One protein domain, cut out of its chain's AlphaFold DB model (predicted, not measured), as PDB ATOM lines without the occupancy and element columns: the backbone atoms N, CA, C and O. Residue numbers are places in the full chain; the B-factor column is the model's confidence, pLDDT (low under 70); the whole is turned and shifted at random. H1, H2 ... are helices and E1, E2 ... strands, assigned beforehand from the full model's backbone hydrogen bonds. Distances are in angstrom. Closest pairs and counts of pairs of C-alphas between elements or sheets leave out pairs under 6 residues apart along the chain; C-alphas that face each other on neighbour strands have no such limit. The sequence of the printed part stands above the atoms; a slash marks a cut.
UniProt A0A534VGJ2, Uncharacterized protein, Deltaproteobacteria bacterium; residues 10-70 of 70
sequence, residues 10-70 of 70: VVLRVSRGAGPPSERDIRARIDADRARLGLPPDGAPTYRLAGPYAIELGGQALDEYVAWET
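AT A GLANCE: This is residues 10 to 70 of the 70 residues of an uncharacterized protein of Deltaproteobacteria bacterium (UniProt A0A534VGJ2). A strongly twisted three-stranded sheet has one helix, H1, across one face, near the end away from the E2-E3 turn; its other face is bare. The 61 printed residues run E1, H1, E2, E3, a mixed class in two layers, helix on one face of a sheet. The antiparallel order is E1, E3, E2. The whole is only just compact, close to loose, with a radius of gyration of the C-alphas of 12.6 A, and spans 38 by 19 by 16 A.

HOW THE PARTS SIT: E1, residues 10 to 15, is antiparallel to E3, residues 60 to 69, with N 12 and O 65 2.8 A apart. H1, residues 23 to 36, is on the sheet at a height of 7.1 A; the closest C-alphas of H1 and E1 are Ile 30 and Val 10, 6.2 A. On the local plane H1 runs across E3 at 68 degrees. Every O i to N i+4 pair in H1 is within hydrogen-bond range. E2, residues 47 to 57, bends by 71 degrees at residue 54 and forms a hairpin with E3, with N 50 and O 66 2.9 A apart.

IN THESE COORDINATES: E1 begins at C-alpha 10 (-33.111, 20.435, -13.467). H1 measures 19.9 A, E2 25.8 A and E3 28.5 A, ending at C-alpha 69 (-38.127, 28.342, -12.910).

THE WHOLE: The C-alphas of Gly 43 and Gly 59, the farthest apart, are 38.5 A apart. The printed part has no cut and no long link. Residues 43 to 45 have pLDDT under 70.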
ATOM      1  N   VAL A  10     -34.143  21.345 -13.951       96.69
ATOM      2  CA  VAL A  10     -33.111  20.435 -13.467       96.69
ATOM      3  C   VAL A  10     -33.708  19.259 -12.716       96.69
ATOM      4  O   VAL A  10     -34.691  19.382 -11.987       96.69
ATOM      5  N   VAL A  11     -33.059  18.111 -12.883       97.50
ATOM      6  CA  VAL A  11     -33.343  16.882 -12.149       97.50
ATOM      7  C   VAL A  11     -32.180  16.631 -11.196       97.50
ATOM      8  O   VAL A  11     -31.027  16.532 -11.625       97.50
ATOM      9  N   LEU A  12     -32.477  16.550  -9.903       97.31
ATOM     10  CA  LEU A  12     -31.514  16.266  -8.845       97.31
ATOM     11  C   LEU A  12     -31.829  14.906  -8.236       97.31
ATOM     12  O   LEU A  12     -32.989  14.573  -8.013       97.31
ATOM     13  N   ARG A  13     -30.792  14.122  -7.953       97.38
ATOM     14  CA  ARG A  13     -30.923  12.797  -7.343       97.38
ATOM     15  C   ARG A  13     -30.063  12.731  -6.104       97.38
ATOM     16  O   ARG A  13     -28.902  13.139  -6.138       97.38
ATOM     17  N   VAL A  14     -30.636  12.203  -5.038       97.25
ATOM     18  CA  VAL A  14     -29.970  11.991  -3.754       97.25
ATOM     19  C   VAL A  14     -30.196  10.556  -3.299       97.25
ATOM     20  O   VAL A  14     -31.095   9.873  -3.797       97.25
ATOM     21  N   SER A  15     -29.380  10.084  -2.360       97.56
ATOM     22  CA  SER A  15     -29.615   8.790  -1.715       97.56
ATOM     23  C   SER A  15     -31.003   8.760  -1.082       97.56
ATOM     24  O   SER A  15     -31.428   9.743  -0.471       97.56
ATOM     25  N   ARG A  16     -31.697   7.626  -1.204       97.56
ATOM     26  CA  ARG A  16     -33.047   7.479  -0.654       97.56
ATOM     27  C   ARG A  16     -33.089   7.824   0.838       97.56
ATOM     28  O   ARG A  16     -32.287   7.313   1.619       97.56
ATOM     29  N   GLY A  17     -34.032   8.680   1.224       96.62
ATOM     30  CA  GLY A  17     -34.234   9.126   2.603       96.62
ATOM     31  C   GLY A  17     -33.276  10.219   3.093       96.62
ATOM     32  O   GLY A  17     -33.410  10.649   4.234       96.62
ATOM     33  N   ALA A  18     -32.345  10.710   2.265       95.62
ATOM     34  CA  ALA A  18     -31.413  11.778   2.651       95.62
ATOM     35  C   ALA A  18     -32.080  13.160   2.819       95.62
ATOM     36  O   ALA A  18     -31.466  14.079   3.357       95.62
ATOM     37  N   GLY A  19     -33.333  13.303   2.377       93.12
ATOM     38  CA  GLY A  19     -34.046  14.577   2.331       93.12
ATOM     39  C   GLY A  19     -33.750  15.375   1.055       93.12
ATOM     40  O   GLY A  19     -32.945  14.953   0.224       93.12
ATOM     41  N   PRO A  20     -34.429  16.517   0.856       94.75
ATOM     42  CA  PRO A  20     -34.278  17.312  -0.356       94.75
ATOM     43  C   PRO A  20     -32.869  17.917  -0.487       94.75
ATOM     44  O   PRO A  20     -32.249  18.241   0.530       94.75
ATOM     45  N   PRO A  21     -32.373  18.135  -1.724       95.81
ATOM     46  CA  PRO A  21     -31.159  18.914  -1.956       95.81
ATOM     47  C   PRO A  21     -31.259  20.304  -1.319       95.81
ATOM     48  O   PRO A  21     -32.349  20.874  -1.222       95.81
ATOM     49  N   SER A  22     -30.121  20.873  -0.917       95.69
ATOM     50  CA  SER A  22     -30.115  22.214  -0.334       95.69
ATOM     51  C   SER A  22     -30.568  23.266  -1.352       95.69
ATOM     52  O   SER A  22     -30.336  23.127  -2.555       95.69
ATOM     53  N   GLU A  23     -31.175  24.362  -0.883       94.19
ATOM     54  CA  GLU A  23     -31.574  25.474  -1.759       94.19
ATOM     55  C   GLU A  23     -30.388  26.004  -2.580       94.19
ATOM     56  O   GLU A  23     -30.521  26.280  -3.773       94.19
ATOM     57  N   ARG A  24     -29.206  26.088  -1.959       94.19
ATOM     58  CA  ARG A  24     -27.968  26.500  -2.625       94.19
ATOM     59  C   ARG A  24     -27.619  25.580  -3.797       94.19
ATOM     60  O   ARG A  24     -27.270  26.082  -4.863       94.19
ATOM     61  N   ASP A  25     -27.722  24.265  -3.615       95.25
ATOM     62  CA  ASP A  25     -27.407  23.291  -4.666       95.25
ATOM     63  C   ASP A  25     -28.434  23.330  -5.801       95.25
ATOM     64  O   ASP A  25     -28.065  23.241  -6.974       95.25
ATOM     65  N   ILE A  26     -29.717  23.514  -5.469       95.44
ATOM     66  CA  ILE A  26     -30.788  23.650  -6.463       95.44
ATOM     67  C   ILE A  26     -30.544  24.889  -7.330       95.44
ATOM     68  O   ILE A  26     -30.543  24.781  -8.558       95.44
ATOM     69  N   ARG A  27     -30.269  26.043  -6.707       93.75
ATOM     70  CA  ARG A  27     -29.970  27.298  -7.416       93.75
ATOM     71  C   ARG A  27     -28.743  27.163  -8.310       93.75
ATOM     72  O   ARG A  27     -28.831  27.449  -9.498       93.75
ATOM     73  N   ALA A  28     -27.648  26.617  -7.781       93.81
ATOM     74  CA  ALA A  28     -26.434  26.398  -8.564       93.81
ATOM     75  C   ALA A  28     -26.681  25.499  -9.789       93.81
ATOM     76  O   ALA A  28     -26.085  25.708 -10.848       93.81
ATOM     77  N   ARG A  29     -27.570  24.503  -9.675       95.56
ATOM     78  CA  ARG A  29     -27.911  23.630 -10.802       95.56
ATOM     79  C   ARG A  29     -28.780  24.334 -11.841       95.56
ATOM     80  O   ARG A  29     -28.543  24.130 -13.029       95.56
ATOM     81  N   ILE A  30     -29.737  25.155 -11.407       94.88
ATOM     82  CA  ILE A  30     -30.549  26.007 -12.290       94.88
ATOM     83  C   ILE A  30     -29.646  26.970 -13.065       94.88
ATOM     84  O   ILE A  30     -29.723  27.008 -14.290       94.88
ATOM     85  N   ASP A  31     -28.731  27.665 -12.388       93.31
ATOM     86  CA  ASP A  31     -27.797  28.602 -13.025       93.31
ATOM     87  C   ASP A  31     -26.906  27.905 -14.065       93.31
ATOM     88  O   ASP A  31     -26.686  28.423 -15.163       93.31
ATOM     89  N   ALA A  32     -26.440  26.690 -13.760       94.31
ATOM     90  CA  ALA A  32     -25.680  25.878 -14.706       94.31
ATOM     91  C   ALA A  32     -26.514  25.474 -15.938       94.31
ATOM     92  O   ALA A  32     -25.994  25.470 -17.056       94.31
ATOM     93  N   ASP A  33     -27.799  25.157 -15.760       95.06
ATOM     94  CA  ASP A  33     -28.692  24.837 -16.876       95.06
ATOM     95  C   ASP A  33     -29.020  26.077 -17.722       95.06
ATOM     96  O   ASP A  33     -28.958  26.004 -18.949       95.06
ATOM     97  N   ARG A  34     -29.240  27.244 -17.099       93.44
ATOM     98  CA  ARG A  34     -29.370  28.526 -17.814       93.44
ATOM     99  C   ARG A  34     -28.157  28.798 -18.693       93.44
ATOM    100  O   ARG A  34     -28.315  29.100 -19.875       93.44
ATOM    101  N   ALA A  35     -26.954  28.646 -18.134       93.75
ATOM    102  CA  ALA A  35     -25.710  28.832 -18.870       93.75
ATOM    103  C   ALA A  35     -25.606  27.859 -20.056       93.75
ATOM    104  O   ALA A  35     -25.272  28.271 -21.166       93.75
ATOM    105  N   ARG A  36     -25.968  26.584 -19.856       94.00
ATOM    106  CA  ARG A  36     -26.021  25.566 -20.920       94.00
ATOM    107  C   ARG A  36     -27.021  25.920 -22.027       94.00
ATOM    108  O   ARG A  36     -26.771  25.619 -23.190       94.00
ATOM    109  N   LEU A  37     -28.142  26.541 -21.667       91.94
ATOM    110  CA  LEU A  37     -29.189  26.992 -22.586       91.94
ATOM    111  C   LEU A  37     -28.884  28.352 -23.243       91.94
ATOM    112  O   LEU A  37     -29.664  28.800 -24.081       91.94
ATOM    113  N   GLY A  38     -27.781  29.019 -22.881       93.19
ATOM    114  CA  GLY A  38     -27.449  30.359 -23.376       93.19
ATOM    115  C   GLY A  38     -28.403  31.450 -22.877       93.19
ATOM    116  O   GLY A  38     -28.550  32.485 -23.528       93.19
ATOM    117  N   LEU A  39     -29.078  31.220 -21.748       89.81
ATOM    118  CA  LEU A  39     -29.983  32.189 -21.139       89.81
ATOM    119  C   LEU A  39     -29.191  33.224 -20.332       89.81
ATOM    120  O   LEU A  39     -28.179  32.879 -19.716       89.81
ATOM    121  N   PRO A  40     -29.641  34.492 -20.291       86.75
ATOM    122  CA  PRO A  40     -29.007  35.504 -19.454       86.75
ATOM    123  C   PRO A  40     -29.069  35.085 -17.979       86.75
ATOM    124  O   PRO A  40     -30.002  34.381 -17.593       86.75
ATOM    125  N   PRO A  41     -28.132  35.505 -17.122       82.31
ATOM    126  CA  PRO A  41     -28.258  35.268 -15.690       82.31
ATOM    127  C   PRO A  41     -29.548  35.912 -15.167       82.31
ATOM    128  O   PRO A  41     -29.878  37.041 -15.530       82.31
ATOM    129  N   ASP A  42     -30.280  35.178 -14.336       74.88
ATOM    130  CA  ASP A  42     -31.410  35.710 -13.578       74.88
ATOM    131  C   ASP A  42     -30.944  35.834 -12.126       74.88
ATOM    132  O   ASP A  42     -30.402  34.884 -11.566       74.88
ATOM    133  N   GLY A  43     -31.028  37.030 -11.544       68.25
ATOM    134  CA  GLY A  43     -30.306  37.364 -10.308       68.25
ATOM    135  C   GLY A  43     -30.713  36.523  -9.095       68.25
ATOM    136  O   GLY A  43     -29.919  36.373  -8.169       68.25
ATOM    137  N   ALA A  44     -31.938  35.988  -9.100       67.81
ATOM    138  CA  ALA A  44     -32.426  34.998  -8.144       67.81
ATOM    139  C   ALA A  44     -33.762  34.415  -8.642       67.81
ATOM    140  O   ALA A  44     -34.820  34.811  -8.137       67.81
ATOM    141  N   PRO A  45     -33.762  33.488  -9.618       69.88
ATOM    142  CA  PRO A  45     -35.006  32.955 -10.142       69.88
ATOM    143  C   PRO A  45     -35.793  32.283  -9.014       69.88
ATOM    144  O   PRO A  45     -35.255  31.539  -8.177       69.88
ATOM    145  N   THR A  46     -37.087  32.591  -8.964       88.31
ATOM    146  CA  THR A  46     -38.029  31.799  -8.178       88.31
ATOM    147  C   THR A  46     -38.181  30.451  -8.870       88.31
ATOM    148  O   THR A  46     -38.219  30.372 -10.099       88.31
ATOM    149  N   TYR A  47     -38.214  29.378  -8.087       93.06
ATOM    150  CA  TYR A  47     -38.367  28.034  -8.621       93.06
ATOM    151  C   TYR A  47     -39.435  27.270  -7.849       93.06
ATOM    152  O   TYR A  47     -39.708  27.537  -6.677       93.06
ATOM    153  N   ARG A  48     -40.033  26.291  -8.521       95.81
ATOM    154  CA  ARG A  48     -40.843  25.245  -7.892       95.81
ATOM    155  C   ARG A  48     -40.022  23.976  -7.783       95.81
ATOM    156  O   ARG A  48     -39.178  23.716  -8.634       95.81
ATOM    157  N   LEU A  49     -40.291  23.200  -6.737       96.81
ATOM    158  CA  LEU A  49     -39.677  21.902  -6.489       96.81
ATOM    159  C   LEU A  49     -40.774  20.843  -6.395       96.81
ATOM    160  O   LEU A  49     -41.773  21.048  -5.706       96.81
ATOM    161  N   ALA A  50     -40.566  19.712  -7.058       97.62
ATOM    162  CA  ALA A  50     -41.400  18.526  -6.936       97.62
ATOM    163  C   ALA A  50     -40.554  17.305  -6.545       97.62
ATOM    164  O   ALA A  50     -39.368  17.239  -6.871       97.62
ATOM    165  N   GLY A  51     -41.178  16.359  -5.840       96.25
ATOM    166  CA  GLY A  51     -40.541  15.175  -5.257       96.25
ATOM    167  C   GLY A  51     -40.755  15.083  -3.734       96.25
ATOM    168  O   GLY A  51     -41.491  15.901  -3.174       96.25
ATOM    169  N   PRO A  52     -40.119  14.115  -3.049       97.50
ATOM    170  CA  PRO A  52     -39.263  13.079  -3.629       97.50
ATOM    171  C   PRO A  52     -40.051  12.073  -4.471       97.50
ATOM    172  O   PRO A  52     -41.126  11.621  -4.078       97.50
ATOM    173  N   TYR A  53     -39.478  11.684  -5.608       98.00
ATOM    174  CA  TYR A  53     -39.912  10.526  -6.382       98.00
ATOM    175  C   TYR A  53     -38.922   9.386  -6.167       98.00
ATOM    176  O   TYR A  53     -37.754   9.496  -6.536       98.00
ATOM    177  N   ALA A  54     -39.379   8.290  -5.566       98.00
ATOM    178  CA  ALA A  54     -38.532   7.123  -5.363       98.00
ATOM    179  C   ALA A  54     -38.210   6.471  -6.717       98.00
ATOM    180  O   ALA A  54     -39.117   6.066  -7.444       98.00
ATOM    181  N   ILE A  55     -36.921   6.346  -7.038       97.56
ATOM    182  CA  ILE A  55     -36.443   5.701  -8.268       97.56
ATOM    183  C   ILE A  55     -35.340   4.686  -7.970       97.56
ATOM    184  O   ILE A  55     -34.703   4.721  -6.913       97.56
ATOM    185  N   GLU A  56     -35.089   3.800  -8.928       97.94
ATOM    186  CA  GLU A  56     -33.937   2.904  -8.924       97.94
ATOM    187  C   GLU A  56     -33.136   3.096 -10.209       97.94
ATOM    188  O   GLU A  56     -33.687   3.070 -11.310       97.94
ATOM    189  N   LEU A  57     -31.827   3.307 -10.072       95.50
ATOM    190  CA  LEU A  57     -30.927   3.517 -11.201       95.50
ATOM    191  C   LEU A  57     -29.667   2.679 -10.998       95.50
ATOM    192  O   LEU A  57     -28.948   2.866 -10.021       95.50
ATOM    193  N   GLY A  58     -29.407   1.727 -11.898       94.06
ATOM    194  CA  GLY A  58     -28.227   0.859 -11.800       94.06
ATOM    195  C   GLY A  58     -28.144   0.063 -10.489       94.06
ATOM    196  O   GLY A  58     -27.052  -0.136  -9.969       94.06
ATOM    197  N   GLY A  59     -29.287  -0.340  -9.920       96.00
ATOM    198  CA  GLY A  59     -29.356  -1.041  -8.631       96.00
ATOM    199  C   GLY A  59     -29.219  -0.140  -7.396       96.00
ATOM    200  O   GLY A  59     -29.250  -0.644  -6.277       96.00
ATOM    201  N   GLN A  60     -29.088   1.179  -7.567       97.62
ATOM    202  CA  GLN A  60     -29.082   2.135  -6.460       97.62
ATOM    203  C   GLN A  60     -30.478   2.708  -6.217       97.62
ATOM    204  O   GLN A  60     -31.128   3.199  -7.142       97.62
ATOM    205  N   ALA A  61     -30.907   2.689  -4.955       98.12
ATOM    206  CA  ALA A  61     -32.130   3.332  -4.493       98.12
ATOM    207  C   ALA A  61     -31.899   4.835  -4.267       98.12
ATOM    208  O   ALA A  61     -31.116   5.231  -3.399       98.12
ATOM    209  N   LEU A  62     -32.606   5.670  -5.029       98.50
ATOM    210  CA  LEU A  62     -32.485   7.127  -4.992       98.50
ATOM    211  C   LEU A  62     -33.855   7.782  -4.792       98.50
ATOM    212  O   LEU A  62     -34.893   7.168  -5.065       98.50
ATOM    213  N   ASP A  63     -33.822   9.042  -4.371       98.50
ATOM    214  CA  ASP A  63     -34.948   9.969  -4.448       98.50
ATOM    215  C   ASP A  63     -34.629  11.061  -5.477       98.50
ATOM    216  O   ASP A  63     -33.565  11.690  -5.442       98.50
ATOM    217  N   GLU A  64     -35.545  11.261  -6.420       98.25
ATOM    218  CA  GLU A  64     -35.444  12.251  -7.486       98.25
ATOM    219  C   GLU A  64     -36.306  13.479  -7.182       98.25
ATOM    220  O   GLU A  64     -37.454  13.376  -6.744       98.25
ATOM    221  N   TYR A  65     -35.736  14.649  -7.445       98.25
ATOM    222  CA  TYR A  65     -36.375  15.946  -7.317       98.25
ATOM    223  C   TYR A  65     -36.283  16.696  -8.638       98.25
ATOM    224  O   TYR A  65     -35.232  16.715  -9.283       98.25
ATOM    225  N   VAL A  66     -37.370  17.356  -9.018       97.81
ATOM    226  CA  VAL A  66     -37.436  18.181 -10.227       97.81
ATOM    227  C   VAL A  66     -37.626  19.629  -9.812       97.81
ATOM    228  O   VAL A  66     -38.584  19.939  -9.102       97.81
ATOM    229  N   ALA A  67     -36.730  20.512 -10.249       97.06
ATOM    230  CA  ALA A  67     -36.836  21.948 -10.017       97.06
ATOM    231  C   ALA A  67     -36.932  22.711 -11.340       97.06
ATOM    232  O   ALA A  67     -36.206  22.401 -12.284       97.06
ATOM    233  N   TRP A  68     -37.818  23.704 -11.413       95.06
ATOM    234  CA  TRP A  68     -37.994  24.537 -12.606       95.06
ATOM    235  C   TRP A  68     -38.335  25.981 -12.251       95.06
ATOM    236  O   TRP A  68     -38.988  26.246 -11.238       95.06
ATOM    237  N   GLU A  69     -37.900  26.908 -13.102       93.50
ATOM    238  CA  GLU A  69     -38.127  28.342 -12.910       93.50
ATOM    239  C   GLU A  69     -39.603  28.731 -13.106       93.50
ATOM    240  O   GLU A  69     -40.324  28.166 -13.946       93.50
ATOM    241  N   THR A  70     -40.060  29.718 -12.331       86.50
ATOM    242  CA  THR A  70     -41.442  30.233 -12.361       86.50
ATOM    243  C   THR A  70     -41.624  31.590 -13.004       86.50
ATOM    244  O   THR A  70     -40.645  32.323 -13.216       86.50
TER     245      THR A  70